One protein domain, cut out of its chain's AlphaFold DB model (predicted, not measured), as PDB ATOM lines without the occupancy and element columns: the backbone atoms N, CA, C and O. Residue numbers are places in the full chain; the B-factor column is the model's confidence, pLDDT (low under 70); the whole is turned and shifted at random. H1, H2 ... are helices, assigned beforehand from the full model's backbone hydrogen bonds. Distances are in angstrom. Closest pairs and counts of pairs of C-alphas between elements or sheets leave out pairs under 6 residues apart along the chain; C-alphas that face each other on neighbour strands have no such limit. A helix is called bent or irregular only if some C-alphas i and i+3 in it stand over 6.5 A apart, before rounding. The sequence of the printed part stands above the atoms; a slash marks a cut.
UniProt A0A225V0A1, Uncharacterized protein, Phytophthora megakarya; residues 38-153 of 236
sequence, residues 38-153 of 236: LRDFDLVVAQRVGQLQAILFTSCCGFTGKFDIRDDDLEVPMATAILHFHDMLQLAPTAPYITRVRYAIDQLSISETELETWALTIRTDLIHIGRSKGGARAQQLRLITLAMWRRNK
ATOM      1  N   LEU A  38     139.059 147.163 103.912       83.31
ATOM      2  CA  LEU A  38     139.077 145.702 103.785       83.31
ATOM      3  C   LEU A  38     140.124 145.214 102.770       83.31
ATOM      4  O   LEU A  38     140.242 144.014 102.539       83.31
ATOM      5  N   ARG A  39     140.863 146.135 102.137       81.56
ATOM      6  CA  ARG A  39     141.725 145.862 100.972       81.56
ATOM      7  C   ARG A  39     142.927 144.974 101.261       81.56
ATOM      8  O   ARG A  39     143.431 144.340 100.343       81.56
ATOM      9  N   ASP A  40     143.365 144.936 102.511       82.31
ATOM     10  CA  ASP A  40     144.548 144.188 102.938       82.31
ATOM     11  C   ASP A  40     144.226 142.729 103.316       82.31
ATOM     12  O   ASP A  40     145.106 141.973 103.736       82.31
ATOM     13  N   PHE A  41     142.970 142.295 103.152       86.56
ATOM     14  CA  PHE A  41     142.588 140.898 103.327       86.56
ATOM     15  C   PHE A  41     142.974 140.024 102.131       86.56
ATOM     16  O   PHE A  41     142.869 140.427 100.973       86.56
ATOM     17  N   ASP A  42     143.381 138.782 102.418       90.88
ATOM     18  CA  ASP A  42     143.551 137.767 101.381       90.88
ATOM     19  C   ASP A  42     142.205 137.398 100.730       90.88
ATOM     20  O   ASP A  42     141.132 137.697 101.254       90.88
ATOM     21  N   LEU A  43     142.254 136.727  99.576       87.94
ATOM     22  CA  LEU A  43     141.056 136.391  98.797       87.94
ATOM     23  C   LEU A  43     140.037 135.549  99.579       87.94
ATOM     24  O   LEU A  43     138.833 135.705  99.380       87.94
ATOM     25  N   VAL A  44     140.501 134.666 100.467       90.38
ATOM     26  CA  VAL A  44     139.632 133.768 101.237       90.38
ATOM     27  C   VAL A  44     138.911 134.559 102.327       90.38
ATOM     28  O   VAL A  44     137.694 134.441 102.482       90.38
ATOM     29  N   VAL A  45     139.640 135.407 103.048       90.69
ATOM     30  CA  VAL A  45     139.079 136.296 104.067       90.69
ATOM     31  C   VAL A  45     138.149 137.322 103.426       90.69
ATOM     32  O   VAL A  45     137.034 137.501 103.908       90.69
ATOM     33  N   ALA A  46     138.542 137.931 102.307       88.19
ATOM     34  CA  ALA A  46     137.711 138.879 101.571       88.19
ATOM     35  C   ALA A  46     136.379 138.250 101.133       88.19
ATOM     36  O   ALA A  46     135.325 138.866 101.288       88.19
ATOM     37  N   GLN A  47     136.393 136.995 100.668       90.44
ATOM     38  CA  GLN A  47     135.170 136.272 100.321       90.44
ATOM     39  C   GLN A  47     134.260 136.053 101.540       90.44
ATOM     40  O   GLN A  47     133.053 136.280 101.454       90.44
ATOM     41  N   ARG A  48     134.819 135.644 102.686       92.75
ATOM     42  CA  ARG A  48     134.044 135.445 103.926       92.75
ATOM     43  C   ARG A  48     133.489 136.757 104.474       92.75
ATOM     44  O   ARG A  48     132.343 136.798 104.917       92.75
ATOM     45  N   VAL A  49     134.269 137.834 104.402       90.62
ATOM     46  CA  VAL A  49     133.811 139.183 104.747       90.62
ATOM     47  C   VAL A  49     132.675 139.609 103.822       90.62
ATOM     48  O   VAL A  49     131.678 140.120 104.318       90.62
ATOM     49  N   GLY A  50     132.760 139.327 102.519       88.25
ATOM     50  CA  GLY A  50     131.679 139.586 101.565       88.25
ATOM     51  C   GLY A  50     130.391 138.819 101.888       88.25
ATOM     52  O   GLY A  50     129.304 139.389 101.844       88.25
ATOM     53  N   GLN A  51     130.489 137.551 102.295       90.19
ATOM     54  CA  GLN A  51     129.327 136.772 102.752       90.19
ATOM     55  C   GLN A  51     128.708 137.360 104.025       90.19
ATOM     56  O   GLN A  51     127.486 137.486 104.126       90.19
ATOM     57  N   LEU A  52     129.543 137.759 104.987       90.44
ATOM     58  CA  LEU A  52     129.086 138.405 106.216       90.44
ATOM     59  C   LEU A  52     128.432 139.760 105.921       90.44
ATOM     60  O   LEU A  52     127.370 140.060 106.465       90.44
ATOM     61  N   GLN A  53     129.021 140.539 105.016       87.38
ATOM     62  CA  GLN A  53     128.476 141.796 104.514       87.38
ATOM     63  C   GLN A  53     127.095 141.566 103.885       87.38
ATOM     64  O   GLN A  53     126.142 142.239 104.264       87.38
ATOM     65  N   ALA A  54     126.935 140.560 103.024       84.19
ATOM     66  CA  ALA A  54     125.653 140.262 102.389       84.19
ATOM     67  C   ALA A  54     124.529 139.996 103.407       84.19
ATOM     68  O   ALA A  54     123.426 140.513 103.231       84.19
ATOM     69  N   ILE A  55     124.800 139.256 104.492       84.94
ATOM     70  CA  ILE A  55     123.818 138.980 105.563       84.94
ATOM     71  C   ILE A  55     123.550 140.230 106.411       84.94
ATOM     72  O   ILE A  55     122.408 140.545 106.760       84.94
ATOM     73  N   LEU A  56     124.600 140.965 106.777       81.06
ATOM     74  CA  LEU A  56     124.451 142.144 107.624       81.06
ATOM     75  C   LEU A  56     123.708 143.265 106.900       81.06
ATOM     76  O   LEU A  56     122.830 143.884 107.501       81.06
ATOM     77  N   PHE A  57     123.987 143.475 105.618       76.25
ATOM     78  CA  PHE A  57     123.432 144.556 104.809       76.25
ATOM     79  C   PHE A  57     122.271 144.128 103.909       76.25
ATOM     80  O   PHE A  57     121.830 144.929 103.097       76.25
ATOM     81  N   THR A  58     121.691 142.933 104.078       76.31
ATOM     82  CA  THR A  58     120.537 142.505 103.260       76.31
ATOM     83  C   THR A  58     119.384 143.520 103.293       76.31
ATOM     84  O   THR A  58     118.714 143.728 102.292       76.31
ATOM     85  N   SER A  59     119.175 144.197 104.429       65.31
ATOM     86  CA  SER A  59     118.156 145.249 104.600       65.31
ATOM     87  C   SER A  59     118.521 146.599 103.964       65.31
ATOM     88  O   SER A  59     117.694 147.505 103.952       65.31
ATOM     89  N   CYS A  60     119.758 146.749 103.499       58.81
ATOM     90  CA  CYS A  60     120.326 147.952 102.889       58.81
ATOM     91  C   CYS A  60     120.470 147.835 101.363       58.81
ATOM     92  O   CYS A  60     120.821 148.816 100.714       58.81
ATOM     93  N   CYS A  61     120.211 146.652 100.804       55.69
ATOM     94  CA  CYS A  61     120.391 146.329  99.393       55.69
ATOM     95  C   CYS A  61     119.037 145.995  98.748       55.69
ATOM     96  O   CYS A  61     118.113 145.545  99.427       55.69
ATOM     97  N   GLY A  62     118.909 146.197  97.432       52.06
ATOM     98  CA  GLY A  62     117.665 145.892  96.706       52.06
ATOM     99  C   GLY A  62     116.653 147.041  96.691       52.06
ATOM    100  O   GLY A  62     115.478 146.836  96.375       52.06
ATOM    101  N   PHE A  63     117.102 148.259  97.003       54.56
ATOM    102  CA  PHE A  63     116.310 149.463  96.789       54.56
ATOM    103  C   PHE A  63     116.363 149.894  95.320       54.56
ATOM    104  O   PHE A  63     117.316 149.636  94.591       54.56
ATOM    105  N   THR A  64     115.328 150.590  94.853       48.22
ATOM    106  CA  THR A  64     115.284 151.079  93.472       48.22
ATOM    107  C   THR A  64     116.348 152.157  93.242       48.22
ATOM    108  O   THR A  64     116.247 153.226  93.846       48.22
ATOM    109  N   GLY A  65     117.307 151.903  92.344       55.81
ATOM    110  CA  GLY A  65     118.206 152.833  91.629       55.81
ATOM    111  C   GLY A  65     118.867 153.979  92.413       55.81
ATOM    112  O   GLY A  65     120.084 154.046  92.512       55.81
ATOM    113  N   LYS A  66     118.079 154.923  92.932       45.62
ATOM    114  CA  LYS A  66     118.538 156.120  93.655       45.62
ATOM    115  C   LYS A  66     118.928 155.853  95.116       45.62
ATOM    116  O   LYS A  66     119.622 156.676  95.706       45.62
ATOM    117  N   PHE A  67     118.470 154.744  95.696       50.22
ATOM    118  CA  PHE A  67     118.726 154.373  97.095       50.22
ATOM    119  C   PHE A  67     119.501 153.056  97.235       50.22
ATOM    120  O   PHE A  67     119.654 152.565  98.350       50.22
ATOM    121  N   ASP A  68     119.955 152.476  96.122       55.56
ATOM    122  CA  ASP A  68     120.755 151.257  96.157       55.56
ATOM    123  C   ASP A  68     122.176 151.608  96.599       55.56
ATOM    124  O   ASP A  68     122.843 152.447  95.986       55.56
ATOM    125  N   ILE A  69     122.608 151.020  97.709       59.53
ATOM    126  CA  ILE A  69     123.951 151.228  98.240       59.53
ATOM    127  C   ILE A  69     124.870 150.265  97.492       59.53
ATOM    128  O   ILE A  69     124.654 149.054  97.531       59.53
ATOM    129  N   ARG A  70     125.880 150.794  96.792       61.38
ATOM    130  CA  ARG A  70     126.834 149.954  96.058       61.38
ATOM    131  C   ARG A  70     127.710 149.188  97.045       61.38
ATOM    132  O   ARG A  70     128.024 149.699  98.116       61.38
ATOM    133  N   ASP A  71     128.197 148.016  96.647       62.31
ATOM    134  CA  ASP A  71     129.132 147.234  97.472       62.31
ATOM    135  C   ASP A  71     130.399 148.025  97.848       62.31
ATOM    136  O   ASP A  71     130.904 147.883  98.962       62.31
ATOM    137  N   ASP A  72     130.855 148.919  96.962       63.56
ATOM    138  CA  ASP A  72     131.975 149.837  97.214       63.56
ATOM    139  C   ASP A  72     131.703 150.788  98.400       63.56
ATOM    140  O   ASP A  72     132.617 151.149  99.142       63.56
ATOM    141  N   ASP A  73     130.441 151.170  98.615       67.56
ATOM    142  CA  ASP A  73     130.019 152.087  99.681       67.56
ATOM    143  C   ASP A  73     129.862 151.367 101.037       67.56
ATOM    144  O   ASP A  73     129.780 152.006 102.091       67.56
ATOM    145  N   LEU A  74     129.847 150.030 101.028       75.19
ATOM    146  CA  LEU A  74     129.727 149.185 102.215       75.19
ATOM    147  C   LEU A  74     131.078 148.783 102.817       75.19
ATOM    148  O   LEU A  74     131.106 148.331 103.962       75.19
ATOM    149  N   GLU A  75     132.193 149.017 102.113       80.31
ATOM    150  CA  GLU A  75     133.541 148.647 102.567       80.31
ATOM    151  C   GLU A  75     133.862 149.256 103.944       80.31
ATOM    152  O   GLU A  75     134.193 148.549 104.898       80.31
ATOM    153  N   VAL A  76     133.716 150.577 104.072       78.56
ATOM    154  CA  VAL A  76     134.046 151.311 105.304       78.56
ATOM    155  C   VAL A  76     133.081 150.963 106.448       78.56
ATOM    156  O   VAL A  76     133.563 150.686 107.553       78.56
ATOM    157  N   PRO A  77     131.747 150.921 106.246       76.19
ATOM    158  CA  PRO A  77     130.810 150.416 107.250       76.19
ATOM    159  C   PRO A  77     131.120 148.991 107.721       76.19
ATOM    160  O   PRO A  77     131.083 148.726 108.923       76.19
ATOM    161  N   MET A  78     131.464 148.087 106.802       85.88
ATOM    162  CA  MET A  78     131.787 146.700 107.124       85.88
ATOM    163  C   MET A  78     133.104 146.593 107.904       85.88
ATOM    164  O   MET A  78     133.159 145.935 108.945       85.88
ATOM    165  N   ALA A  79     134.147 147.309 107.473       84.12
ATOM    166  CA  ALA A  79     135.426 147.368 108.180       84.12
ATOM    167  C   ALA A  79     135.273 147.961 109.587       84.12
ATOM    168  O   ALA A  79     135.826 147.441 110.557       84.12
ATOM    169  N   THR A  80     134.465 149.015 109.718       80.81
ATOM    170  CA  THR A  80     134.117 149.631 111.009       80.81
ATOM    171  C   THR A  80     133.366 148.642 111.901       80.81
ATOM    172  O   THR A  80     133.616 148.589 113.108       80.81
ATOM    173  N   ALA A  81     132.483 147.824 111.322       83.94
ATOM    174  CA  ALA A  81     131.758 146.808 112.067       83.94
ATOM    175  C   ALA A  81     132.667 145.736 112.650       83.94
ATOM    176  O   ALA A  81     132.679 145.529 113.867       83.94
ATOM    177  N   ILE A  82     133.514 145.146 111.815       89.12
ATOM    178  CA  ILE A  82     134.516 144.181 112.266       89.12
ATOM    179  C   ILE A  82     135.405 144.802 113.353       89.12
ATOM    180  O   ILE A  82     135.572 144.221 114.426       89.12
ATOM    181  N   LEU A  83     135.929 146.010 113.111       85.00
ATOM    182  CA  LEU A  83     136.886 146.677 113.995       85.00
ATOM    183  C   LEU A  83     136.358 146.875 115.423       85.00
ATOM    184  O   LEU A  83     137.122 146.729 116.382       85.00
ATOM    185  N   HIS A  84     135.075 147.215 115.558       81.31
ATOM    186  CA  HIS A  84     134.466 147.594 116.834       81.31
ATOM    187  C   HIS A  84     133.573 146.519 117.453       81.31
ATOM    188  O   HIS A  84     133.062 146.736 118.550       81.31
ATOM    189  N   PHE A  85     133.389 145.361 116.809       84.50
ATOM    190  CA  PHE A  85     132.517 144.302 117.324       84.50
ATOM    191  C   PHE A  85     132.833 143.918 118.774       84.50
ATOM    192  O   PHE A  85     131.951 143.975 119.627       84.50
ATOM    193  N   HIS A  86     134.088 143.581 119.075       84.62
ATOM    194  CA  HIS A  86     134.453 143.094 120.406       84.62
ATOM    195  C   HIS A  86     134.400 144.199 121.474       84.62
ATOM    196  O   HIS A  86     133.999 143.948 122.609       84.62
ATOM    197  N   ASP A  87     134.741 145.441 121.113       76.25
ATOM    198  CA  ASP A  87     134.556 146.587 122.010       76.25
ATOM    199  C   ASP A  87     133.066 146.757 122.339       76.25
ATOM    200  O   ASP A  87     132.685 146.846 123.502       76.25
ATOM    201  N   MET A  88     132.205 146.713 121.324       73.44
ATOM    202  CA  MET A  88     130.757 146.804 121.491       73.44
ATOM    203  C   MET A  88     130.169 145.631 122.278       73.44
ATOM    204  O   MET A  88     129.224 145.833 123.034       73.44
ATOM    205  N   LEU A  89     130.734 144.429 122.147       82.50
ATOM    206  CA  LEU A  89     130.308 143.252 122.898       82.50
ATOM    207  C   LEU A  89     130.565 143.425 124.399       82.50
ATOM    208  O   LEU A  89     129.722 143.055 125.211       82.50
ATOM    209  N   GLN A  90     131.707 144.011 124.769       78.38
ATOM    210  CA  GLN A  90     132.028 144.323 126.166       78.38
ATOM    211  C   GLN A  90     131.193 145.486 126.708       78.38
ATOM    212  O   GLN A  90     130.873 145.521 127.898       78.38
ATOM    213  N   LEU A  91     130.875 146.459 125.851       71.19
ATOM    214  CA  LEU A  91     130.132 147.643 126.257       71.19
ATOM    215  C   LEU A  91     128.639 147.328 126.435       71.19
ATOM    216  O   LEU A  91     128.086 147.528 127.513       71.19
ATOM    217  N   ALA A  92     127.996 146.801 125.393       69.88
ATOM    218  CA  ALA A  92     126.561 146.541 125.341       69.88
ATOM    219  C   ALA A  92     126.273 145.189 124.648       69.88
ATOM    220  O   ALA A  92     125.902 145.159 123.471       69.88
ATOM    221  N   PRO A  93     126.404 144.051 125.358       78.44
ATOM    222  CA  PRO A  93     126.264 142.713 124.769       78.44
ATOM    223  C   PRO A  93     124.853 142.402 124.251       78.44
ATOM    224  O   PRO A  93     124.679 141.512 123.422       78.44
ATOM    225  N   THR A  94     123.844 143.121 124.741       76.88
ATOM    226  CA  THR A  94     122.439 142.993 124.334       76.88
ATOM    227  C   THR A  94     122.043 143.984 123.241       76.88
ATOM    228  O   THR A  94     120.882 144.007 122.834       76.88
ATOM    229  N   ALA A  95     122.976 144.813 122.758       73.12
ATOM    230  CA  ALA A  95     122.681 145.757 121.693       73.12
ATOM    231  C   ALA A  95     122.259 145.002 120.416       73.12
ATOM    232  O   ALA A  95     122.933 144.044 120.028       73.12
ATOM    233  N   PRO A  96     121.220 145.458 119.695       73.94
ATOM    234  CA  PRO A  96     120.775 144.835 118.445       73.94
ATOM    235  C   PRO A  96     121.871 144.635 117.393       73.94
ATOM    236  O   PRO A  96     121.833 143.659 116.649       73.94
ATOM    237  N   TYR A  97     122.880 145.513 117.368       78.94
ATOM    238  CA  TYR A  97     124.091 145.321 116.567       78.94
ATOM    239  C   TYR A  97     124.809 144.004 116.915       78.94
ATOM    240  O   TYR A  97     125.074 143.192 116.031       78.94
ATOM    241  N   ILE A  98     125.071 143.765 118.204       83.75
ATOM    242  CA  ILE A  98     125.744 142.555 118.687       83.75
ATOM    243  C   ILE A  98     124.907 141.319 118.394       83.75
ATOM    244  O   ILE A  98     125.440 140.340 117.881       83.75
ATOM    245  N   THR A  99     123.601 141.363 118.659       85.00
ATOM    246  CA  THR A  99     122.703 140.243 118.356       85.00
ATOM    247  C   THR A  99     122.728 139.896 116.869       85.00
ATOM    248  O   THR A  99     122.836 138.722 116.519       85.00
ATOM    249  N   ARG A 100     122.689 140.904 115.988       84.69
ATOM    250  CA  ARG A 100     122.689 140.694 114.538       84.69
ATOM    251  C   ARG A 100     124.027 140.177 114.018       84.69
ATOM    252  O   ARG A 100     124.027 139.246 113.219       84.69
ATOM    253  N   VAL A 101     125.154 140.717 114.488       87.88
ATOM    254  CA  VAL A 101     126.476 140.190 114.112       87.88
ATOM    255  C   VAL A 101     126.658 138.767 114.620       87.88
ATOM    256  O   VAL A 101     127.079 137.920 113.842       87.88
ATOM    257  N   ARG A 102     126.267 138.463 115.866       91.44
ATOM    258  CA  ARG A 102     126.329 137.096 116.414       91.44
ATOM    259  C   ARG A 102     125.486 136.107 115.613       91.44
ATOM    260  O   ARG A 102     125.950 135.009 115.344       91.44
ATOM    261  N   TYR A 103     124.286 136.506 115.202       90.19
ATOM    262  CA  TYR A 103     123.454 135.694 114.318       90.19
ATOM    263  C   TYR A 103     124.134 135.449 112.962       90.19
ATOM    264  O   TYR A 103     124.186 134.316 112.493       90.19
ATOM    265  N   ALA A 104     124.698 136.489 112.345       90.88
ATOM    266  CA  ALA A 104     125.318 136.378 111.029       90.88
ATOM    267  C   ALA A 104     126.608 135.534 111.036       90.88
ATOM    268  O   ALA A 104     126.822 134.741 110.122       90.88
ATOM    269  N   ILE A 105     127.451 135.664 112.068       93.62
ATOM    270  CA  ILE A 105     128.666 134.841 112.189       93.62
ATOM    271  C   ILE A 105     128.338 133.373 112.487       93.62
ATOM    272  O   ILE A 105     129.037 132.499 111.984       93.62
ATOM    273  N   ASP A 106     127.258 133.093 113.226       93.69
ATOM    274  CA  ASP A 106     126.788 131.726 113.491       93.69
ATOM    275  C   ASP A 106     126.315 131.042 112.197       93.69
ATOM    276  O   ASP A 106     126.761 129.941 111.875       93.69
ATOM    277  N   GLN A 107     125.530 131.750 111.373       92.94
ATOM    278  CA  GLN A 107     125.097 131.274 110.049       92.94
ATOM    279  C   GLN A 107     126.272 130.934 109.120       92.94
ATOM    280  O   GLN A 107     126.199 129.990 108.337       92.94
ATOM    281  N   LEU A 108     127.364 131.697 109.206       93.25
ATOM    282  CA  LEU A 108     128.547 131.525 108.359       93.25
ATOM    283  C   LEU A 108     129.636 130.651 108.986       93.25
ATOM    284  O   LEU A 108     130.696 130.482 108.384       93.25
ATOM    285  N   SER A 109     129.411 130.100 110.186       94.38
ATOM    286  CA  SER A 109     130.441 129.374 110.945       94.38
ATOM    287  C   SER A 109     131.750 130.177 111.095       94.38
ATOM    288  O   SER A 109     132.855 129.633 111.013       94.38
ATOM    289  N   ILE A 110     131.629 131.495 111.285       94.19
ATOM    290  CA  ILE A 110     132.737 132.404 111.599       94.19
ATOM    291  C   ILE A 110     132.894 132.436 113.118       94.19
ATOM    292  O   ILE A 110     131.947 132.719 113.851       94.19
ATOM    293  N   SER A 111     134.101 132.159 113.608       92.94
ATOM    294  CA  SER A 111     134.365 132.234 115.049       92.94
ATOM    295  C   SER A 111     134.566 133.683 115.501       92.94
ATOM    296  O   SER A 111     135.079 134.517 114.757       92.94
ATOM    297  N   GLU A 112     134.235 133.995 116.756       89.25
ATOM    298  CA  GLU A 112     134.518 135.326 117.312       89.25
ATOM    299  C   GLU A 112     136.023 135.653 117.279       89.25
ATOM    300  O   GLU A 112     136.410 136.783 116.994       89.25
ATOM    301  N   THR A 113     136.884 134.651 117.475       90.50
ATOM    302  CA  THR A 113     138.346 134.789 117.371       90.50
ATOM    303  C   THR A 113     138.823 135.105 115.951       90.50
ATOM    304  O   THR A 113     139.813 135.813 115.764       90.50
ATOM    305  N   GLU A 114     138.123 134.602 114.933       91.69
ATOM    306  CA  GLU A 114     138.387 134.946 113.533       91.69
ATOM    307  C   GLU A 114     138.042 136.419 113.280       91.69
ATOM    308  O   GLU A 114     138.858 137.161 112.736       91.69
ATOM    309  N   LEU A 115     136.902 136.884 113.801       92.00
ATOM    310  CA  LEU A 115     136.496 138.287 113.727       92.00
ATOM    311  C   LEU A 115     137.457 139.220 114.491       92.00
ATOM    312  O   LEU A 115     137.788 140.303 114.005       92.00
ATOM    313  N   GLU A 116     137.974 138.795 115.652       89.69
ATOM    314  CA  GLU A 116     139.039 139.509 116.375       89.69
ATOM    315  C   GLU A 116     140.329 139.616 115.546       89.69
ATOM    316  O   GLU A 116     141.007 140.649 115.576       89.69
ATOM    317  N   THR A 117     140.667 138.563 114.797       93.06
ATOM    318  CA  THR A 117     141.844 138.538 113.918       93.06
ATOM    319  C   THR A 117     141.677 139.539 112.779       93.06
ATOM    320  O   THR A 117     142.569 140.353 112.543       93.06
ATOM    321  N   TRP A 118     140.506 139.565 112.139       93.50
ATOM    322  CA  TRP A 118     140.185 140.545 111.099       93.50
ATOM    323  C   TRP A 118     140.240 141.982 111.631       93.50
ATOM    324  O   TRP A 118     140.836 142.859 111.005       93.50
ATOM    325  N   ALA A 119     139.705 142.223 112.831       88.50
ATOM    326  CA  ALA A 119     139.781 143.527 113.486       88.50
ATOM    327  C   ALA A 119     141.229 143.960 113.767       88.50
ATOM    328  O   ALA A 119     141.548 145.151 113.711       88.50
ATOM    329  N   LEU A 120     142.123 143.017 114.082       87.50
ATOM    330  CA  LEU A 120     143.541 143.303 114.286       87.50
ATOM    331  C   LEU A 120     144.242 143.697 112.981       87.50
ATOM    332  O   LEU A 120     145.040 144.635 113.015       87.50
ATOM    333  N   THR A 121     143.936 143.032 111.865       89.69
ATOM    334  CA  THR A 121     144.458 143.392 110.536       89.69
ATOM    335  C   THR A 121     144.055 144.819 110.179       89.69
ATOM    336  O   THR A 121     144.927 145.677 110.064       89.69
ATOM    337  N   ILE A 122     142.751 145.126 110.214       85.19
ATOM    338  CA  ILE A 122     142.216 146.470 109.923       85.19
ATOM    339  C   ILE A 122     142.876 147.533 110.814       85.19
ATOM    340  O   ILE A 122     143.267 148.608 110.356       85.19
ATOM    341  N   ARG A 123     143.037 147.244 112.112       82.44
ATOM    342  CA  ARG A 123     143.697 148.161 113.055       82.44
ATOM    343  C   ARG A 123     145.172 148.370 112.715       82.44
ATOM    344  O   ARG A 123     145.692 149.468 112.910       82.44
ATOM    345  N   THR A 124     145.852 147.324 112.262       83.19
ATOM    346  CA  THR A 124     147.263 147.376 111.876       83.19
ATOM    347  C   THR A 124     147.432 148.250 110.640       83.19
ATOM    348  O   THR A 124     148.262 149.160 110.675       83.19
ATOM    349  N   ASP A 125     146.578 148.104 109.630       81.38
ATOM    350  CA  ASP A 125     146.619 148.960 108.438       81.38
ATOM    351  C   ASP A 125     146.292 150.407 108.765       81.38
ATOM    352  O   ASP A 125     147.024 151.310 108.363       81.38
ATOM    353  N   LEU A 126     145.300 150.651 109.626       73.38
ATOM    354  CA  LEU A 126     145.006 151.998 110.115       73.38
ATOM    355  C   LEU A 126     146.239 152.639 110.785       73.38
ATOM    356  O   LEU A 126     146.520 153.829 110.618       73.38
ATOM    357  N   ILE A 127     147.026 151.845 111.519       70.62
ATOM    358  CA  ILE A 127     148.289 152.290 112.116       70.62
ATOM    359  C   ILE A 127     149.357 152.525 111.042       70.62
ATOM    360  O   ILE A 127     150.102 153.497 111.166       70.62
ATOM    361  N   HIS A 128     149.459 151.689 110.008       66.62
ATOM    362  CA  HIS A 128     150.428 151.847 108.918       66.62
ATOM    363  C   HIS A 128     150.130 153.064 108.031       66.62
ATOM    364  O   HIS A 128     151.040 153.857 107.770       66.62
ATOM    365  N   ILE A 129     148.864 153.305 107.696       61.94
ATOM    366  CA  ILE A 129     148.389 154.534 107.044       61.94
ATOM    367  C   ILE A 129     148.700 155.741 107.953       61.94
ATOM    368  O   ILE A 129     149.175 156.785 107.503       61.94
ATOM    369  N   GLY A 130     148.542 155.574 109.272       55.78
ATOM    370  CA  GLY A 130     148.982 156.496 110.326       55.78
ATOM    371  C   GLY A 130     150.480 156.801 110.356       55.78
ATOM    372  O   GLY A 130     150.871 157.946 110.578       55.78
ATOM    373  N   ARG A 131     151.316 155.778 110.161       50.78
ATOM    374  CA  ARG A 131     152.786 155.839 110.194       50.78
ATOM    375  C   ARG A 131     153.358 156.526 108.962       50.78
ATOM    376  O   ARG A 131     154.326 157.261 109.103       50.78
ATOM    377  N   SER A 132     152.741 156.332 107.795       52.00
ATOM    378  CA  SER A 132     153.165 156.968 106.541       52.00
ATOM    379  C   SER A 132     153.032 158.501 106.584       52.00
ATOM    380  O   SER A 132     153.791 159.205 105.926       52.00
ATOM    381  N   LYS A 133     152.135 159.031 107.434       50.03
ATOM    382  CA  LYS A 133     151.891 160.478 107.590       50.03
ATOM    383  C   LYS A 133     152.382 161.085 108.925       50.03
ATOM    384  O   LYS A 133     152.300 162.295 109.102       50.03
ATOM    385  N   GLY A 134     152.892 160.298 109.887       46.50
ATOM    386  CA  GLY A 134     153.136 160.752 111.272       46.50
ATOM    387  C   GLY A 134     154.562 160.548 111.804       46.50
ATOM    388  O   GLY A 134     155.038 159.419 111.909       46.50
ATOM    389  N   GLY A 135     155.223 161.635 112.227       45.00
ATOM    390  CA  GLY A 135     156.586 161.632 112.785       45.00
ATOM    391  C   GLY A 135     156.769 160.901 114.133       45.00
ATOM    392  O   GLY A 135     155.821 160.683 114.893       45.00
ATOM    393  N   ALA A 136     158.028 160.566 114.450       38.28
ATOM    394  CA  ALA A 136     158.488 159.644 115.507       38.28
ATOM    395  C   ALA A 136     157.871 159.817 116.917       38.28
ATOM    396  O   ALA A 136     157.701 158.846 117.654       38.28
ATOM    397  N   ARG A 137     157.462 161.029 117.309       40.16
ATOM    398  CA  ARG A 137     156.878 161.296 118.640       40.16
ATOM    399  C   ARG A 137     155.433 160.796 118.779       40.16
ATOM    400  O   ARG A 137     155.039 160.338 119.852       40.16
ATOM    401  N   ALA A 138     154.663 160.813 117.688       43.53
ATOM    402  CA  ALA A 138     153.328 160.214 117.635       43.53
ATOM    403  C   ALA A 138     153.400 158.676 117.625       43.53
ATOM    404  O   ALA A 138     152.505 158.004 118.140       43.53
ATOM    405  N   GLN A 139     154.496 158.124 117.094       41.59
ATOM    406  CA  GLN A 139     154.770 156.687 117.063       41.59
ATOM    407  C   GLN A 139     155.063 156.143 118.472       41.59
ATOM    408  O   GLN A 139     154.492 155.122 118.852       41.59
ATOM    409  N   GLN A 140     155.853 156.868 119.279       34.38
ATOM    410  CA  GLN A 140     156.134 156.511 120.676       34.38
ATOM    411  C   GLN A 140     154.852 156.473 121.520       34.38
ATOM    412  O   GLN A 140     154.593 155.493 122.212       34.38
ATOM    413  N   LEU A 141     154.006 157.506 121.417       40.88
ATOM    414  CA  LEU A 141     152.755 157.585 122.176       40.88
ATOM    415  C   LEU A 141     151.756 156.492 121.769       40.88
ATOM    416  O   LEU A 141     151.142 155.899 122.647       40.88
ATOM    417  N   ARG A 142     151.636 156.155 120.475       46.34
ATOM    418  CA  ARG A 142     150.722 155.095 120.000       46.34
ATOM    419  C   ARG A 142     151.170 153.690 120.403       46.34
ATOM    420  O   ARG A 142     150.325 152.891 120.791       46.34
ATOM    421  N   LEU A 143     152.470 153.390 120.353       45.31
ATOM    422  CA  LEU A 143     153.004 152.115 120.853       45.31
ATOM    423  C   LEU A 143     152.825 151.993 122.368       45.31
ATOM    424  O   LEU A 143     152.456 150.929 122.855       45.31
ATOM    425  N   ILE A 144     153.000 153.099 123.094       44.16
ATOM    426  CA  ILE A 144     152.715 153.186 124.526       44.16
ATOM    427  C   ILE A 144     151.215 152.959 124.799       44.16
ATOM    428  O   ILE A 144     150.880 152.186 125.691       44.16
ATOM    429  N   THR A 145     150.301 153.533 124.007       42.66
ATOM    430  CA  THR A 145     148.851 153.288 124.134       42.66
ATOM    431  C   THR A 145     148.473 151.840 123.807       42.66
ATOM    432  O   THR A 145     147.690 151.239 124.537       42.66
ATOM    433  N   LEU A 146     149.058 151.243 122.764       44.28
ATOM    434  CA  LEU A 146     148.804 149.847 122.385       44.28
ATOM    435  C   LEU A 146     149.353 148.862 123.437       44.28
ATOM    436  O   LEU A 146     148.710 147.862 123.752       44.28
ATOM    437  N   ALA A 147     150.518 149.166 124.019       47.88
ATOM    438  CA  ALA A 147     151.107 148.401 125.115       47.88
ATOM    439  C   ALA A 147     150.304 148.548 126.418       47.88
ATOM    440  O   ALA A 147     150.093 147.556 127.116       47.88
ATOM    441  N   MET A 148     149.797 149.751 126.720       39.59
ATOM    442  CA  MET A 148     148.877 149.982 127.839       39.59
ATOM    443  C   MET A 148     147.570 149.205 127.660       39.59
ATOM    444  O   MET A 148     147.111 148.568 128.603       39.59
ATOM    445  N   TRP A 149     147.012 149.184 126.450       43.84
ATOM    446  CA  TRP A 149     145.804 148.419 126.137       43.84
ATOM    447  C   TRP A 149     146.024 146.906 126.293       43.84
ATOM    448  O   TRP A 149     145.229 146.227 126.942       43.84
ATOM    449  N   ARG A 150     147.155 146.380 125.795       46.91
ATOM    450  CA  ARG A 150     147.540 144.966 125.954       46.91
ATOM    451  C   ARG A 150     147.734 144.581 127.429       46.91
ATOM    452  O   ARG A 150     147.278 143.518 127.836       46.91
ATOM    453  N   ARG A 151     148.339 145.465 128.233       37.34
ATOM    454  CA  ARG A 151     148.523 145.279 129.684       37.34
ATOM    455  C   ARG A 151     147.193 145.318 130.450       37.34
ATOM    456  O   ARG A 151     147.001 144.502 131.344       37.34
ATOM    457  N   ASN A 152     146.267 146.204 130.081       42.16
ATOM    458  CA  ASN A 152     144.960 146.327 130.739       42.16
ATOM    459  C   ASN A 152     144.028 145.134 130.427       42.16
ATOM    460  O   ASN A 152     143.277 144.699 131.291       42.16
ATOM    461  N   LYS A 153     144.138 144.527 129.229       46.44
ATOM    462  CA  LYS A 153     143.436 143.271 128.877       46.44
ATOM    463  C   LYS A 153     143.965 142.056 129.664       46.44
ATOM    464  O   LYS A 153     143.233 141.092 129.849       46.44
TER     465      LYS A 153
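Overview. This is residues 38 to 153 of the 236 residues of an uncharacterized protein of Phytophthora megakarya (UniProt A0A225V0A1). Three helices, H1, H2 and H3, crossed at large angles, make a loosely packed cluster; the long helix H4 crosses H2 with its first half and runs out of the cluster, and H5 folds back beside it as the second limb of a narrow V. At the far end of the long axis from this V, residues 62 to 67 of the loop between H1 and H2 stick out. The printed part has 116 residues with five named helices, in the order H1, H2, H3, H4, H5, and no named strand; its class is all helix. It is only just loose, close to compact, with a radius of gyration of the C-alphas of 16.2 A, and elongated, spanning 49 by 31 by 25 A.

Arrangement. H1, residues 43 to 56, is close to but not clearly touching H2, residues 71 to 91; the closest C-alphas, of Gln 53 and Met 78, are 6.5 A apart, and the lines are about perpendicular at 79 degrees. With residues 52 to 56 alone H1 touches H3, residues 96 to 107, at a steep tilt of 52 degrees, opposite ways; the closest C-alphas, of Ile 55 and Ala 104, are 6.2 A apart. H2 has a kink of 50 degrees near residue 85 and is irregular, with C-alphas 83 and 86 at 7.7 A. With residues 85 to 89 alone H2 touches H3, about perpendicular at 73 degrees; the closest C-alphas, of Leu 89 and Ile 98, are 6.2 A apart. H4, residues 112 to 133, touches H2 with residues 115 to 123 alone, at a steep tilt of 67 degrees, opposite ways; the closest C-alphas, of Leu 83 and Ala 119, are 4.3 A apart. H1 and H4 are near each other. H5, residues 136 to 153, is close to but not clearly touching H4, at a shallow tilt of 17 degrees, opposite ways; the closest C-alphas, of Arg 131 and Gln 139, are 7.2 A apart. H5 is apart from H1, H2 and H3. Every O i to N i+4 pair is within hydrogen-bond range in H1, H3 and H5, against 12 of 17 in H2 and 17 of 18 in H4.

Along the chain. H1 begins at C-alpha 43, (141.056, 136.391, 98.797), and measures 19.7 A from first to last C-alpha. H2 measures 28.8 A and H3 16.5 A. H4 begins at C-alpha 112, (134.518, 135.326, 117.312), and measures 32.1 A. H5 measures 25.9 A and ends at C-alpha 153, (143.436, 143.271, 128.877).

Size, cuts and confidence. The two C-alphas farthest apart, of Thr 64 and Arg 137, are 49.7 A apart. The printed part has no cut. The link from H1 to H2 is long; the others are tight. Residues 62 to 67, 132 to 137 and 144 to 153 stand free. The mean pLDDT of the printed part is 72.6; residues 59 to 73, 92 and 128 to 153 are under 70.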